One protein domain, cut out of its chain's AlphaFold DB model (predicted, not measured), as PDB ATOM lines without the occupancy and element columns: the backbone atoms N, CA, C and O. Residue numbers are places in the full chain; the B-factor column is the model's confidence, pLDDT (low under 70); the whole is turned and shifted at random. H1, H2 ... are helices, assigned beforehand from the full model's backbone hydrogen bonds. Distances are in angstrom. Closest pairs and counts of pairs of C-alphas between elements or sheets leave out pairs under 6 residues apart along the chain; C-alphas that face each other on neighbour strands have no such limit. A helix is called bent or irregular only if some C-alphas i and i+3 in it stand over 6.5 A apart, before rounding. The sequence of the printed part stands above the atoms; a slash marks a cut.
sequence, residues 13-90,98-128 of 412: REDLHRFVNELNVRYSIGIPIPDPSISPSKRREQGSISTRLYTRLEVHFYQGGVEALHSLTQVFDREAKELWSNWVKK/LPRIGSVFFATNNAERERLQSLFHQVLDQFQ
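Overview. This is residues 13 to 90 and 98 to 128 of the 412 residues of an uncharacterized protein of Cytospora leucostoma (UniProt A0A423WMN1). One long helix, H3, folds back at residues 64 and 65 into a V of two arms, H3a and H3b, and helix H4 is set slantwise in the opening of the V, packed on both arms. H1 lies to one side of the V, its residues 16 to 20 near the bend, while short H2 is out at one end, where residues 36 to 42 stick out. The printed part has 109 residues with four named helices, H1, H2, H3 and H4 along the chain, and no named strand, an all-helix domain. It is compact, with a radius of gyration of the C-alphas of 14.4 A, yet elongated, with spans of 47 by 28 by 23 A.

Arrangement. H3, residues 49 to 85, was assigned as one helix by its hydrogen bonds but is bent: C-alphas 63 and 66 are 9.7 A apart. Its arms H3a, residues 49 to 63, and H3b, residues 66 to 85, run opposite ways at a steep tilt of 39 degrees. They touch through residues 57 to 61 and 68 to 69 alone, the closest C-alphas being those of Phe 61 and Leu 69, 6.4 A apart. H4, residues 110 to 126, touches H3a with its residues 117 to 124 alone, the same way at a shallow tilt of 31 degrees; the closest C-alphas are those of Leu 53 and His 121, 6.2 A apart. H4 also touches residues 72 to 80 alone of H3b, opposite ways at a steep tilt of 50 degrees, with the C-alphas of Phe 76 and Phe 120 closest at 6.3 A. H1, residues 13 to 27, only just touches H3a, with 3 pairs of C-alphas within 8 A, through its residues 16 to 20 alone; the closest are those of Leu 16 and Phe 61, 7.2 A apart. H2, residues 40 to 45, is close but not clearly touching H3a, with the C-alphas of Arg 43 and Thr 51 closest at 7.5 A. H1 and H4 are only just apart, closest 8.2 A. The helix packing is mostly crossed, with 1 of 4 touching pairs at a shallow tilt. Every O i to N i+4 pair is within hydrogen-bond range in H1, H2 and H4, against 10 of 11 in H3a and 15 of 16 in H3b.

Along the chain. H3a is 21.4 A long from first to last C-alpha and H3b 28.4 A, from C-alpha 66 at (28.194, 16.584, 2.171) to C-alpha 85. H1 begins at C-alpha 13, (28.398, 5.960, 3.120), and is 21.0 A long; H2 measures 8.9 A. H4, 24.1 A long, ends at C-alpha 126, (40.539, 20.975, -9.996).

Size, cuts and confidence. The two C-alphas farthest apart are those of Ser 39 and Lys 90, 47.2 A. Residues 91 to 97 are not printed, and C-alphas 90 and 98 are 8.9 A apart across this cut, which lies in the link from H3 to H4. The link from H1 to H2 is long, 12 residues, and that from H2 to H3 is tight. The model's pLDDT is under 70 at residues 88 to 90 and 98 to 104.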
ATOM      1  N   ARG A  13      28.386   6.583   4.455       92.06
ATOM      2  CA  ARG A  13      28.398   5.960   3.120       92.06
ATOM      3  C   ARG A  13      27.021   5.951   2.423       92.06
ATOM      4  O   ARG A  13      26.973   5.931   1.198       92.06
ATOM      5  N   GLU A  14      25.917   5.970   3.168       93.69
ATOM      6  CA  GLU A  14      24.552   6.017   2.625       93.69
ATOM      7  C   GLU A  14      24.255   7.372   1.985       93.69
ATOM      8  O   GLU A  14      23.727   7.407   0.876       93.69
ATOM      9  N   ASP A  15      24.647   8.478   2.623       94.12
ATOM     10  CA  ASP A  15      24.465   9.816   2.051       94.12
ATOM     11  C   ASP A  15      25.374  10.022   0.816       94.12
ATOM     12  O   ASP A  15      24.918  10.581  -0.181       94.12
ATOM     13  N   LEU A  16      26.591   9.451   0.792       95.81
ATOM     14  CA  LEU A  16      27.420   9.374  -0.427       95.81
ATOM     15  C   LEU A  16      26.736   8.564  -1.548       95.81
ATOM     16  O   LEU A  16      26.675   9.019  -2.690       95.81
ATOM     17  N   HIS A  17      26.197   7.377  -1.248       95.81
ATOM     18  CA  HIS A  17      25.445   6.579  -2.227       95.81
ATOM     19  C   HIS A  17      24.201   7.337  -2.738       95.81
ATOM     20  O   HIS A  17      23.882   7.275  -3.927       95.81
ATOM     21  N   ARG A  18      23.509   8.076  -1.859       96.06
ATOM     22  CA  ARG A  18      22.341   8.907  -2.187       96.06
ATOM     23  C   ARG A  18      22.711  10.034  -3.149       96.06
ATOM     24  O   ARG A  18      22.043  10.188  -4.166       96.06
ATOM     25  N   PHE A  19      23.807  10.737  -2.879       96.44
ATOM     26  CA  PHE A  19      24.358  11.787  -3.739       96.44
ATOM     27  C   PHE A  19      24.793  11.257  -5.119       96.44
ATOM     28  O   PHE A  19      24.473  11.857  -6.145       96.44
ATOM     29  N   VAL A  20      25.457  10.094  -5.182       96.81
ATOM     30  CA  VAL A  20      25.817   9.450  -6.462       96.81
ATOM     31  C   VAL A  20      24.566   9.068  -7.264       96.81
ATOM     32  O   VAL A  20      24.532   9.262  -8.479       96.81
ATOM     33  N   ASN A  21      23.517   8.577  -6.600       96.62
ATOM     34  CA  ASN A  21      22.234   8.300  -7.246       96.62
ATOM     35  C   ASN A  21      21.532   9.578  -7.729       96.62
ATOM     36  O   ASN A  21      20.977   9.572  -8.824       96.62
ATOM     37  N   GLU A  22      21.596  10.677  -6.974       96.12
ATOM     38  CA  GLU A  22      21.055  11.977  -7.387       96.12
ATOM     39  C   GLU A  22      21.750  12.498  -8.654       96.12
ATOM     40  O   GLU A  22      21.074  12.809  -9.633       96.12
ATOM     41  N   LEU A  23      23.089  12.486  -8.703       95.56
ATOM     42  CA  LEU A  23      23.853  12.821  -9.914       95.56
ATOM     43  C   LEU A  23      23.517  11.899 -11.097       95.56
ATOM     44  O   LEU A  23      23.381  12.368 -12.229       95.56
ATOM     45  N   ASN A  24      23.356  10.596 -10.852       96.06
ATOM     46  CA  ASN A  24      22.982   9.636 -11.889       96.06
ATOM     47  C   ASN A  24      21.576   9.894 -12.449       96.06
ATOM     48  O   ASN A  24      21.410   9.849 -13.664       96.06
ATOM     49  N   VAL A  25      20.587  10.198 -11.604       95.31
ATOM     50  CA  VAL A  25      19.220  10.546 -12.037       95.31
ATOM     51  C   VAL A  25      19.196  11.893 -12.762       95.31
ATOM     52  O   VAL A  25      18.521  12.031 -13.780       95.31
ATOM     53  N   ARG A  26      19.947  12.878 -12.262       94.69
ATOM     54  CA  ARG A  26      19.938  14.253 -12.772       94.69
ATOM     55  C   ARG A  26      20.663  14.402 -14.111       94.69
ATOM     56  O   ARG A  26      20.209  15.178 -14.942       94.69
ATOM     57  N   TYR A  27      21.751  13.660 -14.332       94.44
ATOM     58  CA  TYR A  27      22.630  13.841 -15.498       94.44
ATOM     59  C   TYR A  27      22.838  12.593 -16.369       94.44
ATOM     60  O   TYR A  27      23.442  12.682 -17.439       94.44
ATOM     61  N   SER A  28      22.369  11.415 -15.945       95.38
ATOM     62  CA  SER A  28      22.621  10.137 -16.632       95.38
ATOM     63  C   SER A  28      24.107   9.774 -16.797       95.38
ATOM     64  O   SER A  28      24.478   9.042 -17.716       95.38
ATOM     65  N   ILE A  29      24.972  10.228 -15.876       94.62
ATOM     66  CA  ILE A  29      26.432   9.981 -15.894       94.62
ATOM     67  C   ILE A  29      26.762   8.482 -15.764       94.62
ATOM     68  O   ILE A  29      27.754   8.019 -16.326       94.62
ATOM     69  N   GLY A  30      25.925   7.695 -15.079       95.50
ATOM     70  CA  GLY A  30      26.088   6.240 -14.987       95.50
ATOM     71  C   GLY A  30      27.293   5.811 -14.142       95.50
ATOM     72  O   GLY A  30      27.992   4.863 -14.498       95.50
ATOM     73  N   ILE A  31      27.559   6.518 -13.041       96.00
ATOM     74  CA  ILE A  31      28.578   6.157 -12.048       96.00
ATOM     75  C   ILE A  31      28.115   4.877 -11.324       96.00
ATOM     76  O   ILE A  31      27.089   4.923 -10.640       96.00
ATOM     77  N   PRO A  32      28.828   3.739 -11.438       95.19
ATOM     78  CA  PRO A  32      28.460   2.518 -10.737       95.19
ATOM     79  C   PRO A  32      28.813   2.648  -9.254       95.19
ATOM     80  O   PRO A  32      29.960   2.931  -8.902       95.19
ATOM     81  N   ILE A  33      27.844   2.399  -8.373       95.56
ATOM     82  CA  ILE A  33      28.113   2.235  -6.941       95.56
ATOM     83  C   ILE A  33      28.777   0.860  -6.755       95.56
ATOM     84  O   ILE A  33      28.170  -0.152  -7.111       95.56
ATOM     85  N   PRO A  34      30.014   0.779  -6.231       92.62
ATOM     86  CA  PRO A  34      30.716  -0.486  -6.102       92.62
ATOM     87  C   PRO A  34      30.163  -1.306  -4.932       92.62
ATOM     88  O   PRO A  34      30.102  -0.836  -3.790       92.62
ATOM     89  N   ASP A  35      29.825  -2.562  -5.222       91.69
ATOM     90  CA  ASP A  35      29.386  -3.548  -4.234       91.69
ATOM     91  C   ASP A  35      30.402  -3.645  -3.068       91.69
ATOM     92  O   ASP A  35      31.607  -3.810  -3.312       91.69
ATOM     93  N   PRO A  36      29.966  -3.523  -1.793       88.06
ATOM     94  CA  PRO A  36      30.826  -3.727  -0.628       88.06
ATOM     95  C   PRO A  36      31.511  -5.105  -0.567       88.06
ATOM     96  O   PRO A  36      32.527  -5.204   0.118       88.06
ATOM     97  N   SER A  37      31.020  -6.134  -1.267       91.62
ATOM     98  CA  SER A  37      31.675  -7.450  -1.342       91.62
ATOM     99  C   SER A  37      32.995  -7.436  -2.136       91.62
ATOM    100  O   SER A  37      33.864  -8.287  -1.930       91.62
ATOM    101  N   ILE A  38      33.176  -6.463  -3.039       89.75
ATOM    102  CA  ILE A  38      34.300  -6.438  -3.980       89.75
ATOM    103  C   ILE A  38      35.542  -5.823  -3.325       89.75
ATOM    104  O   ILE A  38      35.599  -4.623  -3.040       89.75
ATOM    105  N   SER A  39      36.578  -6.656  -3.170       87.06
ATOM    106  CA  SER A  39      37.910  -6.255  -2.698       87.06
ATOM    107  C   SER A  39      38.462  -5.031  -3.457       87.06
ATOM    108  O   SER A  39      38.397  -5.003  -4.692       87.06
ATOM    109  N   PRO A  40      39.090  -4.054  -2.765       82.19
ATOM    110  CA  PRO A  40      39.675  -2.868  -3.392       82.19
ATOM    111  C   PRO A  40      40.686  -3.134  -4.521       82.19
ATOM    112  O   PRO A  40      40.855  -2.261  -5.368       82.19
ATOM    113  N   SER A  41      41.336  -4.310  -4.576       85.25
ATOM    114  CA  SER A  41      42.193  -4.687  -5.721       85.25
ATOM    115  C   SER A  41      41.361  -4.867  -6.991       85.25
ATOM    116  O   SER A  41      41.528  -4.116  -7.952       85.25
ATOM    117  N   LYS A  42      40.357  -5.756  -6.943       87.69
ATOM    118  CA  LYS A  42      39.453  -6.032  -8.070       87.69
ATOM    119  C   LYS A  42      38.712  -4.783  -8.551       87.69
ATOM    120  O   LYS A  42      38.479  -4.627  -9.744       87.69
ATOM    121  N   ARG A  43      38.395  -3.853  -7.641       82.88
ATOM    122  CA  ARG A  43      37.801  -2.551  -7.995       82.88
ATOM    123  C   ARG A  43      38.745  -1.676  -8.838       82.88
ATOM    124  O   ARG A  43      38.273  -0.957  -9.710       82.88
ATOM    125  N   ARG A  44      40.064  -1.732  -8.610       84.25
ATOM    126  CA  ARG A  44      41.067  -1.009  -9.422       84.25
ATOM    127  C   ARG A  44      41.281  -1.666 -10.786       84.25
ATOM    128  O   ARG A  44      41.423  -0.958 -11.776       84.25
ATOM    129  N   GLU A  45      41.256  -2.996 -10.834       86.62
ATOM    130  CA  GLU A  45      41.412  -3.792 -12.064       86.62
ATOM    131  C   GLU A  45      40.314  -3.494 -13.108       86.62
ATOM    132  O   GLU A  45      40.583  -3.545 -14.305       86.62
ATOM    133  N   GLN A  46      39.105  -3.098 -12.683       80.81
ATOM    134  CA  GLN A  46      38.010  -2.709 -13.589       80.81
ATOM    135  C   GLN A  46      38.269  -1.412 -14.384       80.81
ATOM    136  O   GLN A  46      37.584  -1.168 -15.376       80.81
ATOM    137  N   GLY A  47      39.245  -0.588 -13.980       82.31
ATOM    138  CA  GLY A  47      39.905   0.443 -14.796       82.31
ATOM    139  C   GLY A  47      39.101   1.670 -15.266       82.31
ATOM    140  O   GLY A  47      39.727   2.694 -15.561       82.31
ATOM    141  N   SER A  48      37.767   1.592 -15.340       89.44
ATOM    142  CA  SER A  48      36.882   2.564 -16.005       89.44
ATOM    143  C   SER A  48      36.935   3.977 -15.414       89.44
ATOM    144  O   SER A  48      37.159   4.168 -14.220       89.44
ATOM    145  N   ILE A  49      36.637   4.989 -16.238       90.81
ATOM    146  CA  ILE A  49      36.522   6.386 -15.779       90.81
ATOM    147  C   ILE A  49      35.456   6.484 -14.673       90.81
ATOM    148  O   ILE A  49      35.693   7.084 -13.629       90.81
ATOM    149  N   SER A  50      34.328   5.792 -14.838       92.06
ATOM    150  CA  SER A  50      33.223   5.784 -13.877       92.06
ATOM    151  C   SER A  50      33.559   5.175 -12.502       92.06
ATOM    152  O   SER A  50      33.079   5.677 -11.485       92.06
ATOM    153  N   THR A  51      34.425   4.157 -12.418       92.50
ATOM    154  CA  THR A  51      34.885   3.606 -11.122       92.50
ATOM    155  C   THR A  51      35.937   4.501 -10.454       92.50
ATOM    156  O   THR A  51      35.965   4.619  -9.222       92.50
ATOM    157  N   ARG A  52      36.751   5.216 -11.246       93.50
ATOM    158  CA  ARG A  52      37.648   6.276 -10.748       93.50
ATOM    159  C   ARG A  52      36.859   7.455 -10.178       93.50
ATOM    160  O   ARG A  52      37.182   7.892  -9.078       93.50
ATOM    161  N   LEU A  53      35.794   7.903 -10.856       95.25
ATOM    162  CA  LEU A  53      34.894   8.966 -10.381       95.25
ATOM    163  C   LEU A  53      34.310   8.655  -8.998       95.25
ATOM    164  O   LEU A  53      34.439   9.479  -8.096       95.25
ATOM    165  N   TYR A  54      33.745   7.456  -8.798       95.69
ATOM    166  CA  TYR A  54      33.249   7.050  -7.475       95.69
ATOM    167  C   TYR A  54      34.364   7.112  -6.416       95.69
ATOM    168  O   TYR A  54      34.178   7.670  -5.339       95.69
ATOM    169  N   THR A  55      35.552   6.590  -6.737       93.75
ATOM    170  CA  THR A  55      36.694   6.564  -5.804       93.75
ATOM    171  C   THR A  55      37.209   7.976  -5.475       93.75
ATOM    172  O   THR A  55      37.636   8.232  -4.350       93.75
ATOM    173  N   ARG A  56      37.146   8.922  -6.424       94.44
ATOM    174  CA  ARG A  56      37.436  10.344  -6.180       94.44
ATOM    175  C   ARG A  56      36.371  10.985  -5.287       94.44
ATOM    176  O   ARG A  56      36.743  11.634  -4.315       94.44
ATOM    177  N   LEU A  57      35.083  10.772  -5.565       95.69
ATOM    178  CA  LEU A  57      33.978  11.270  -4.732       95.69
ATOM    179  C   LEU A  57      34.067  10.775  -3.285       95.69
ATOM    180  O   LEU A  57      33.925  11.569  -2.364       95.69
ATOM    181  N   GLU A  58      34.366   9.491  -3.087       95.06
ATOM    182  CA  GLU A  58      34.596   8.878  -1.773       95.06
ATOM    183  C   GLU A  58      35.721   9.612  -1.011       95.06
ATOM    184  O   GLU A  58      35.563   9.965   0.157       95.06
ATOM    185  N   VAL A  59      36.822   9.953  -1.692       94.50
ATOM    186  CA  VAL A  59      37.946  10.723  -1.125       94.50
ATOM    187  C   VAL A  59      37.587  12.186  -0.817       94.50
ATOM    188  O   VAL A  59      38.048  12.711   0.196       94.50
ATOM    189  N   HIS A  60      36.779  12.852  -1.644       93.88
ATOM    190  CA  HIS A  60      36.285  14.216  -1.379       93.88
ATOM    191  C   HIS A  60      35.333  14.248  -0.179       93.88
ATOM    192  O   HIS A  60      35.530  15.018   0.762       93.88
ATOM    193  N   PHE A  61      34.360  13.339  -0.164       95.56
ATOM    194  CA  PHE A  61      33.375  13.181   0.900       95.56
ATOM    195  C   PHE A  61      34.016  12.947   2.276       95.56
ATOM    196  O   PHE A  61      33.664  13.617   3.245       95.56
ATOM    197  N   TYR A  62      35.020  12.067   2.367       93.69
ATOM    198  CA  TYR A  62      35.739  11.825   3.625       93.69
ATOM    199  C   TYR A  62      36.645  12.988   4.083       93.69
ATOM    200  O   TYR A  62      37.188  12.914   5.184       93.69
ATOM    201  N   GLN A  63      36.827  14.044   3.281       92.31
ATOM    202  CA  GLN A  63      37.634  15.221   3.644       92.31
ATOM    203  C   GLN A  63      36.798  16.494   3.865       92.31
ATOM    204  O   GLN A  63      37.223  17.341   4.645       92.31
ATOM    205  N   GLY A  64      35.623  16.630   3.234       92.06
ATOM    206  CA  GLY A  64      34.765  17.821   3.357       92.06
ATOM    207  C   GLY A  64      33.267  17.558   3.580       92.06
ATOM    208  O   GLY A  64      32.472  18.496   3.534       92.06
ATOM    209  N   GLY A  65      32.862  16.307   3.817       94.12
ATOM    210  CA  GLY A  65      31.470  15.933   4.083       94.12
ATOM    211  C   GLY A  65      30.529  16.157   2.895       94.12
ATOM    212  O   GLY A  65      30.950  16.160   1.737       94.12
ATOM    213  N   VAL A  66      29.236  16.333   3.188       93.12
ATOM    214  CA  VAL A  66      28.194  16.584   2.171       93.12
ATOM    215  C   VAL A  66      28.358  17.970   1.530       93.12
ATOM    216  O   VAL A  66      28.195  18.107   0.321       93.12
ATOM    217  N   GLU A  67      28.759  18.985   2.300       94.06
ATOM    218  CA  GLU A  67      28.896  20.366   1.810       94.06
ATOM    219  C   GLU A  67      29.950  20.504   0.701       94.06
ATOM    220  O   GLU A  67      29.726  21.198  -0.292       94.06
ATOM    221  N   ALA A  68      31.075  19.787   0.810       94.75
ATOM    222  CA  ALA A  68      32.078  19.738  -0.254       94.75
ATOM    223  C   ALA A  68      31.578  19.018  -1.518       94.75
ATOM    224  O   ALA A  68      31.996  19.356  -2.623       94.75
ATOM    225  N   LEU A  69      30.658  18.058  -1.381       95.62
ATOM    226  CA  LEU A  69      30.001  17.436  -2.531       95.62
ATOM    227  C   LEU A  69      28.975  18.381  -3.179       95.62
ATOM    228  O   LEU A  69      28.895  18.442  -4.405       95.62
ATOM    229  N   HIS A  70      28.226  19.160  -2.393       95.62
ATOM    230  CA  HIS A  70      27.295  20.158  -2.928       95.62
ATOM    231  C   HIS A  70      28.011  21.316  -3.636       95.62
ATOM    232  O   HIS A  70      27.576  21.707  -4.720       95.62
ATOM    233  N   SER A  71      29.116  21.838  -3.095       95.94
ATOM    234  CA  SER A  71      29.889  22.900  -3.759       95.94
ATOM    235  C   SER A  71      30.564  22.411  -5.047       95.94
ATOM    236  O   SER A  71      30.496  23.100  -6.066       95.94
ATOM    237  N   LEU A  72      31.102  21.184  -5.053       96.25
ATOM    238  CA  LEU A  72      31.583  20.509  -6.263       96.25
ATOM    239  C   LEU A  72      30.468  20.379  -7.319       96.25
ATOM    240  O   LEU A  72      30.682  20.720  -8.484       96.25
ATOM    241  N   THR A  73      29.265  19.954  -6.919       95.56
ATOM    242  CA  THR A  73      28.101  19.893  -7.819       95.56
ATOM    243  C   THR A  73      27.741  21.269  -8.372       95.56
ATOM    244  O   THR A  73      27.533  21.374  -9.569       95.56
ATOM    245  N   GLN A  74      27.754  22.348  -7.582       96.06
ATOM    246  CA  GLN A  74      27.476  23.704  -8.094       96.06
ATOM    247  C   GLN A  74      28.490  24.198  -9.146       96.06
ATOM    248  O   GLN A  74      28.154  25.049  -9.977       96.06
ATOM    249  N   VAL A  75      29.727  23.694  -9.131       97.00
ATOM    250  CA  VAL A  75      30.716  23.976 -10.186       97.00
ATOM    251  C   VAL A  75      30.475  23.086 -11.403       97.00
ATOM    252  O   VAL A  75      30.392  23.602 -12.516       97.00
ATOM    253  N   PHE A  76      30.250  21.785 -11.209       96.94
ATOM    254  CA  PHE A  76      29.903  20.874 -12.301       96.94
ATOM    255  C   PHE A  76      28.609  21.281 -13.028       96.94
ATOM    256  O   PHE A  76      28.576  21.293 -14.253       96.94
ATOM    257  N   ASP A  77      27.575  21.716 -12.303       95.50
ATOM    258  CA  ASP A  77      26.334  22.309 -12.821       95.50
ATOM    259  C   ASP A  77      26.585  23.456 -13.809       95.50
ATOM    260  O   ASP A  77      25.791  23.672 -14.727       95.50
ATOM    261  N   ARG A  78      27.654  24.228 -13.586       95.75
ATOM    262  CA  ARG A  78      28.037  25.407 -14.369       95.75
ATOM    263  C   ARG A  78      28.811  25.001 -15.614       95.75
ATOM    264  O   ARG A  78      28.395  25.357 -16.714       95.75
ATOM    265  N   GLU A  79      29.865  24.201 -15.449       95.81
ATOM    266  CA  GLU A  79      30.648  23.673 -16.573       95.81
ATOM    267  C   GLU A  79      29.776  22.807 -17.500       95.81
ATOM    268  O   GLU A  79      29.874  22.903 -18.721       95.81
ATOM    269  N   ALA A  80      28.845  22.015 -16.952       93.88
ATOM    270  CA  ALA A  80      27.895  21.236 -17.742       93.88
ATOM    271  C   ALA A  80      26.950  22.136 -18.558       93.88
ATOM    272  O   ALA A  80      26.742  21.871 -19.739       93.88
ATOM    273  N   LYS A  81      26.421  23.229 -17.984       92.06
ATOM    274  CA  LYS A  81      25.609  24.211 -18.732       92.06
ATOM    275  C   LYS A  81      26.392  24.852 -19.880       92.06
ATOM    276  O   LYS A  81      25.835  25.043 -20.958       92.06
ATOM    277  N   GLU A  82      27.671  25.159 -19.673       91.88
ATOM    278  CA  GLU A  82      28.549  25.726 -20.703       91.88
ATOM    279  C   GLU A  82      28.889  24.714 -21.811       91.88
ATOM    280  O   GLU A  82      28.854  25.037 -23.001       91.88
ATOM    281  N   LEU A  83      29.142  23.458 -21.445       90.19
ATOM    282  CA  LEU A  83      29.382  22.379 -22.400       90.19
ATOM    283  C   LEU A  83      28.128  22.125 -23.262       90.19
ATOM    284  O   LEU A  83      28.225  22.020 -24.488       90.19
ATOM    285  N   TRP A  84      26.940  22.116 -22.649       84.31
ATOM    286  CA  TRP A  84      25.663  21.906 -23.342       84.31
ATOM    287  C   TRP A  84      25.201  23.109 -24.181       84.31
ATOM    288  O   TRP A  84      24.652  22.901 -25.265       84.31
ATOM    289  N   SER A  85      25.462  24.356 -23.770       83.50
ATOM    290  CA  SER A  85      25.124  25.544 -24.585       83.50
ATOM    291  C   SER A  85      25.900  25.593 -25.911       83.50
ATOM    292  O   SER A  85      25.447  26.190 -26.890       83.50
ATOM    293  N   ASN A  86      27.042  24.904 -25.977       81.69
ATOM    294  CA  ASN A  86      27.806  24.709 -27.204       81.69
ATOM    295  C   ASN A  86      27.316  23.530 -28.065       81.69
ATOM    296  O   ASN A  86      27.615  23.506 -29.258       81.69
ATOM    297  N   TRP A  87      26.530  22.593 -27.521       74.88
ATOM    298  CA  TRP A  87      25.886  21.523 -28.298       74.88
ATOM    299  C   TRP A  87      24.575  21.966 -28.958       74.88
ATOM    300  O   TRP A  87      24.291  21.553 -30.084       74.88
ATOM    301  N   VAL A  88      23.782  22.835 -28.319       64.75
ATOM    302  CA  VAL A  88      22.488  23.308 -28.861       64.75
ATOM    303  C   VAL A  88      22.682  24.454 -29.871       64.75
ATOM    304  O   VAL A  88      22.096  25.528 -29.764       64.75
ATOM    305  N   LYS A  89      23.520  24.224 -30.888       57.03
ATOM    306  CA  LYS A  89      23.770  25.151 -32.005       57.03
ATOM    307  C   LYS A  89      23.452  24.485 -33.346       57.03
ATOM    308  O   LYS A  89      24.335  24.202 -34.149       57.03
ATOM    309  N   LYS A  90      22.156  24.273 -33.605       62.09
ATOM    310  CA  LYS A  90      21.620  24.112 -34.969       62.09
ATOM    311  C   LYS A  90      21.262  25.511 -35.498       62.09
ATOM    312  O   LYS A  90      20.187  25.995 -35.159       62.09
ATOM    313  N   LEU A  98      13.537  22.519 -30.740       61.97
ATOM    314  CA  LEU A  98      14.599  22.447 -29.744       61.97
ATOM    315  C   LEU A  98      14.024  21.985 -28.391       61.97
ATOM    316  O   LEU A  98      12.942  22.421 -27.993       61.97
ATOM    317  N   PRO A  99      14.728  21.115 -27.642       60.47
ATOM    318  CA  PRO A  99      14.282  20.721 -26.310       60.47
ATOM    319  C   PRO A  99      14.215  21.956 -25.404       60.47
ATOM    320  O   PRO A  99      15.164  22.739 -25.341       60.47
ATOM    321  N   ARG A 100      13.085  22.134 -24.701       60.53
ATOM    322  CA  ARG A 100      12.829  23.316 -23.861       60.53
ATOM    323  C   ARG A 100      14.001  23.574 -22.909       60.53
ATOM    324  O   ARG A 100      14.369  22.702 -22.128       60.53
ATOM    325  N   ILE A 101      14.512  24.804 -22.932       59.22
ATOM    326  CA  ILE A 101      15.763  25.241 -22.276       59.22
ATOM    327  C   ILE A 101      15.753  25.053 -20.738       59.22
ATOM    328  O   ILE A 101      16.808  25.021 -20.112       59.22
ATOM    329  N   GLY A 102      14.577  24.871 -20.124       63.00
ATOM    330  CA  GLY A 102      14.426  24.521 -18.704       63.00
ATOM    331  C   GLY A 102      14.513  23.023 -18.363       63.00
ATOM    332  O   GLY A 102      14.395  22.675 -17.191       63.00
ATOM    333  N   SER A 103      14.680  22.124 -19.341       66.75
ATOM    334  CA  SER A 103      14.842  20.686 -19.084       66.75
ATOM    335  C   SER A 103      16.192  20.387 -18.431       66.75
ATOM    336  O   SER A 103      17.216  20.960 -18.797       66.75
ATOM    337  N   VAL A 104      16.213  19.439 -17.492       67.75
ATOM    338  CA  VAL A 104      17.456  18.975 -16.864       67.75
ATOM    339  C   VAL A 104      18.330  18.263 -17.911       67.75
ATOM    340  O   VAL A 104      17.827  17.478 -18.715       67.75
ATOM    341  N   PHE A 105      19.633  18.560 -17.916       76.56
ATOM    342  CA  PHE A 105      20.597  18.086 -18.917       76.56
ATOM    343  C   PHE A 105      20.894  16.588 -18.763       76.56
ATOM    344  O   PHE A 105      21.700  16.182 -17.930       76.56
ATOM    345  N   PHE A 106      20.248  15.763 -19.583       86.69
ATOM    346  CA  PHE A 106      20.293  14.305 -19.491       86.69
ATOM    347  C   PHE A 106      21.122  13.717 -20.639       86.69
ATOM    348  O   PHE A 106      20.740  13.859 -21.798       86.69
ATOM    349  N   ALA A 107      22.229  13.024 -20.344       89.56
ATOM    350  CA  ALA A 107      23.001  12.325 -21.376       89.56
ATOM    351  C   ALA A 107      22.160  11.218 -22.039       89.56
ATOM    352  O   ALA A 107      21.822  10.216 -21.402       89.56
ATOM    353  N   THR A 108      21.842  11.397 -23.319       88.38
ATOM    354  CA  THR A 108      21.048  10.465 -24.132       88.38
ATOM    355  C   THR A 108      21.920   9.383 -24.768       88.38
ATOM    356  O   THR A 108      21.500   8.233 -24.889       88.38
ATOM    357  N   ASN A 109      23.158   9.733 -25.128       91.31
ATOM    358  CA  ASN A 109      24.116   8.870 -25.810       91.31
ATOM    359  C   ASN A 109      25.331   8.558 -24.912       91.31
ATOM    360  O   ASN A 109      25.744   9.371 -24.084       91.31
ATOM    361  N   ASN A 110      25.965   7.397 -25.104       92.50
ATOM    362  CA  ASN A 110      27.178   7.016 -24.374       92.50
ATOM    363  C   ASN A 110      28.330   8.014 -24.593       92.50
ATOM    364  O   ASN A 110      29.021   8.345 -23.637       92.50
ATOM    365  N   ALA A 111      28.474   8.583 -25.795       91.56
ATOM    366  CA  ALA A 111      29.473   9.624 -26.062       91.56
ATOM    367  C   ALA A 111      29.218  10.935 -25.279       91.56
ATOM    368  O   ALA A 111      30.156  11.642 -24.913       91.56
ATOM    369  N   GLU A 112      27.957  11.266 -24.983       91.88
ATOM    370  CA  GLU A 112      27.597  12.415 -24.137       91.88
ATOM    371  C   GLU A 112      27.907  12.112 -22.666       91.88
ATOM    372  O   GLU A 112      28.496  12.935 -21.963       91.88
ATOM    373  N   ARG A 113      27.580  10.889 -22.230       94.44
ATOM    374  CA  ARG A 113      27.889  10.357 -20.898       94.44
ATOM    375  C   ARG A 113      29.394  10.340 -20.623       94.44
ATOM    376  O   ARG A 113      29.808  10.788 -19.561       94.44
ATOM    377  N   GLU A 114      30.213   9.874 -21.562       94.62
ATOM    378  CA  GLU A 114      31.680   9.845 -21.445       94.62
ATOM    379  C   GLU A 114      32.286  11.252 -21.364       94.62
ATOM    380  O   GLU A 114      33.203  11.489 -20.573       94.62
ATOM    381  N   ARG A 115      31.736  12.220 -22.110       94.25
ATOM    382  CA  ARG A 115      32.134  13.632 -22.004       94.25
ATOM    383  C   ARG A 115      31.749  14.242 -20.655       94.25
ATOM    384  O   ARG A 115      32.594  14.890 -20.047       94.25
ATOM    385  N   LEU A 116      30.542  13.987 -20.139       95.44
ATOM    386  CA  LEU A 116      30.155  14.425 -18.788       95.44
ATOM    387  C   LEU A 116      30.969  13.731 -17.686       95.44
ATOM    388  O   LEU A 116      31.354  14.389 -16.724       95.44
ATOM    389  N   GLN A 117      31.298  12.441 -17.831       96.06
ATOM    390  CA  GLN A 117      32.222  11.744 -16.925       96.06
ATOM    391  C   GLN A 117      33.613  12.392 -16.930       96.06
ATOM    392  O   GLN A 117      34.207  12.574 -15.870       96.06
ATOM    393  N   SER A 118      34.121  12.761 -18.108       96.12
ATOM    394  CA  SER A 118      35.433  13.400 -18.264       96.12
ATOM    395  C   SER A 118      35.457  14.810 -17.668       96.12
ATOM    396  O   SER A 118      36.365  15.129 -16.903       96.12
ATOM    397  N   LEU A 119      34.420  15.616 -17.929       96.50
ATOM    398  CA  LEU A 119      34.240  16.938 -17.321       96.50
ATOM    399  C   LEU A 119      34.165  16.841 -15.795       96.50
ATOM    400  O   LEU A 119      34.863  17.552 -15.080       96.50
ATOM    401  N   PHE A 120      33.376  15.902 -15.271       96.75
ATOM    402  CA  PHE A 120      33.257  15.722 -13.828       96.75
ATOM    403  C   PHE A 120      34.571  15.245 -13.191       96.75
ATOM    404  O   PHE A 120      34.896  15.665 -12.082       96.75
ATOM    405  N   HIS A 121      35.373  14.440 -13.899       95.94
ATOM    406  CA  HIS A 121      36.724  14.079 -13.460       95.94
ATOM    407  C   HIS A 121      37.647  15.306 -13.423       95.94
ATOM    408  O   HIS A 121      38.402  15.462 -12.468       95.94
ATOM    409  N   GLN A 122      37.546  16.204 -14.408       96.94
ATOM    410  CA  GLN A 122      38.279  17.470 -14.430       96.94
ATOM    411  C   GLN A 122      37.881  18.376 -13.252       96.94
ATOM    412  O   GLN A 122      38.770  18.891 -12.580       96.94
ATOM    413  N   VAL A 123      36.591  18.522 -12.925       96.88
ATOM    414  CA  VAL A 123      36.143  19.250 -11.715       96.88
ATOM    415  C   VAL A 123      36.686  18.589 -10.441       96.88
ATOM    416  O   VAL A 123      37.246  19.265  -9.579       96.88
ATOM    417  N   LEU A 124      36.599  17.258 -10.327       95.69
ATOM    418  CA  LEU A 124      37.134  16.497  -9.187       95.69
ATOM    419  C   LEU A 124      38.661  16.597  -9.046       95.69
ATOM    420  O   LEU A 124      39.161  16.429  -7.929       95.69
ATOM    421  N   ASP A 125      39.383  16.857 -10.139       95.00
ATOM    422  CA  ASP A 125      40.825  17.100 -10.150       95.00
ATOM    423  C   ASP A 125      41.183  18.565  -9.851       95.00
ATOM    424  O   ASP A 125      42.125  18.778  -9.089       95.00
ATOM    425  N   GLN A 126      40.424  19.549 -10.359       95.44
ATOM    426  CA  GLN A 126      40.539  20.975  -9.996       95.44
ATOM    427  C   GLN A 126      40.347  21.181  -8.488       95.44
ATOM    428  O   GLN A 126      41.115  21.890  -7.843       95.44
ATOM    429  N   PHE A 127      39.331  20.528  -7.922       93.00
ATOM    430  CA  PHE A 127      38.980  20.632  -6.507       93.00
ATOM    431  C   PHE A 127      39.777  19.687  -5.606       93.00
ATOM    432  O   PHE A 127      39.466  19.632  -4.417       93.00
ATOM    433  N   GLN A 128      40.755  18.924  -6.127       86.88
ATOM    434  CA  GLN A 128      41.523  17.961  -5.325       86.88
ATOM    435  C   GLN A 128      41.974  18.627  -4.021       86.88
ATOM    436  O   GLN A 128      42.782  19.555  -4.086       86.88
TER     437      GLN A 128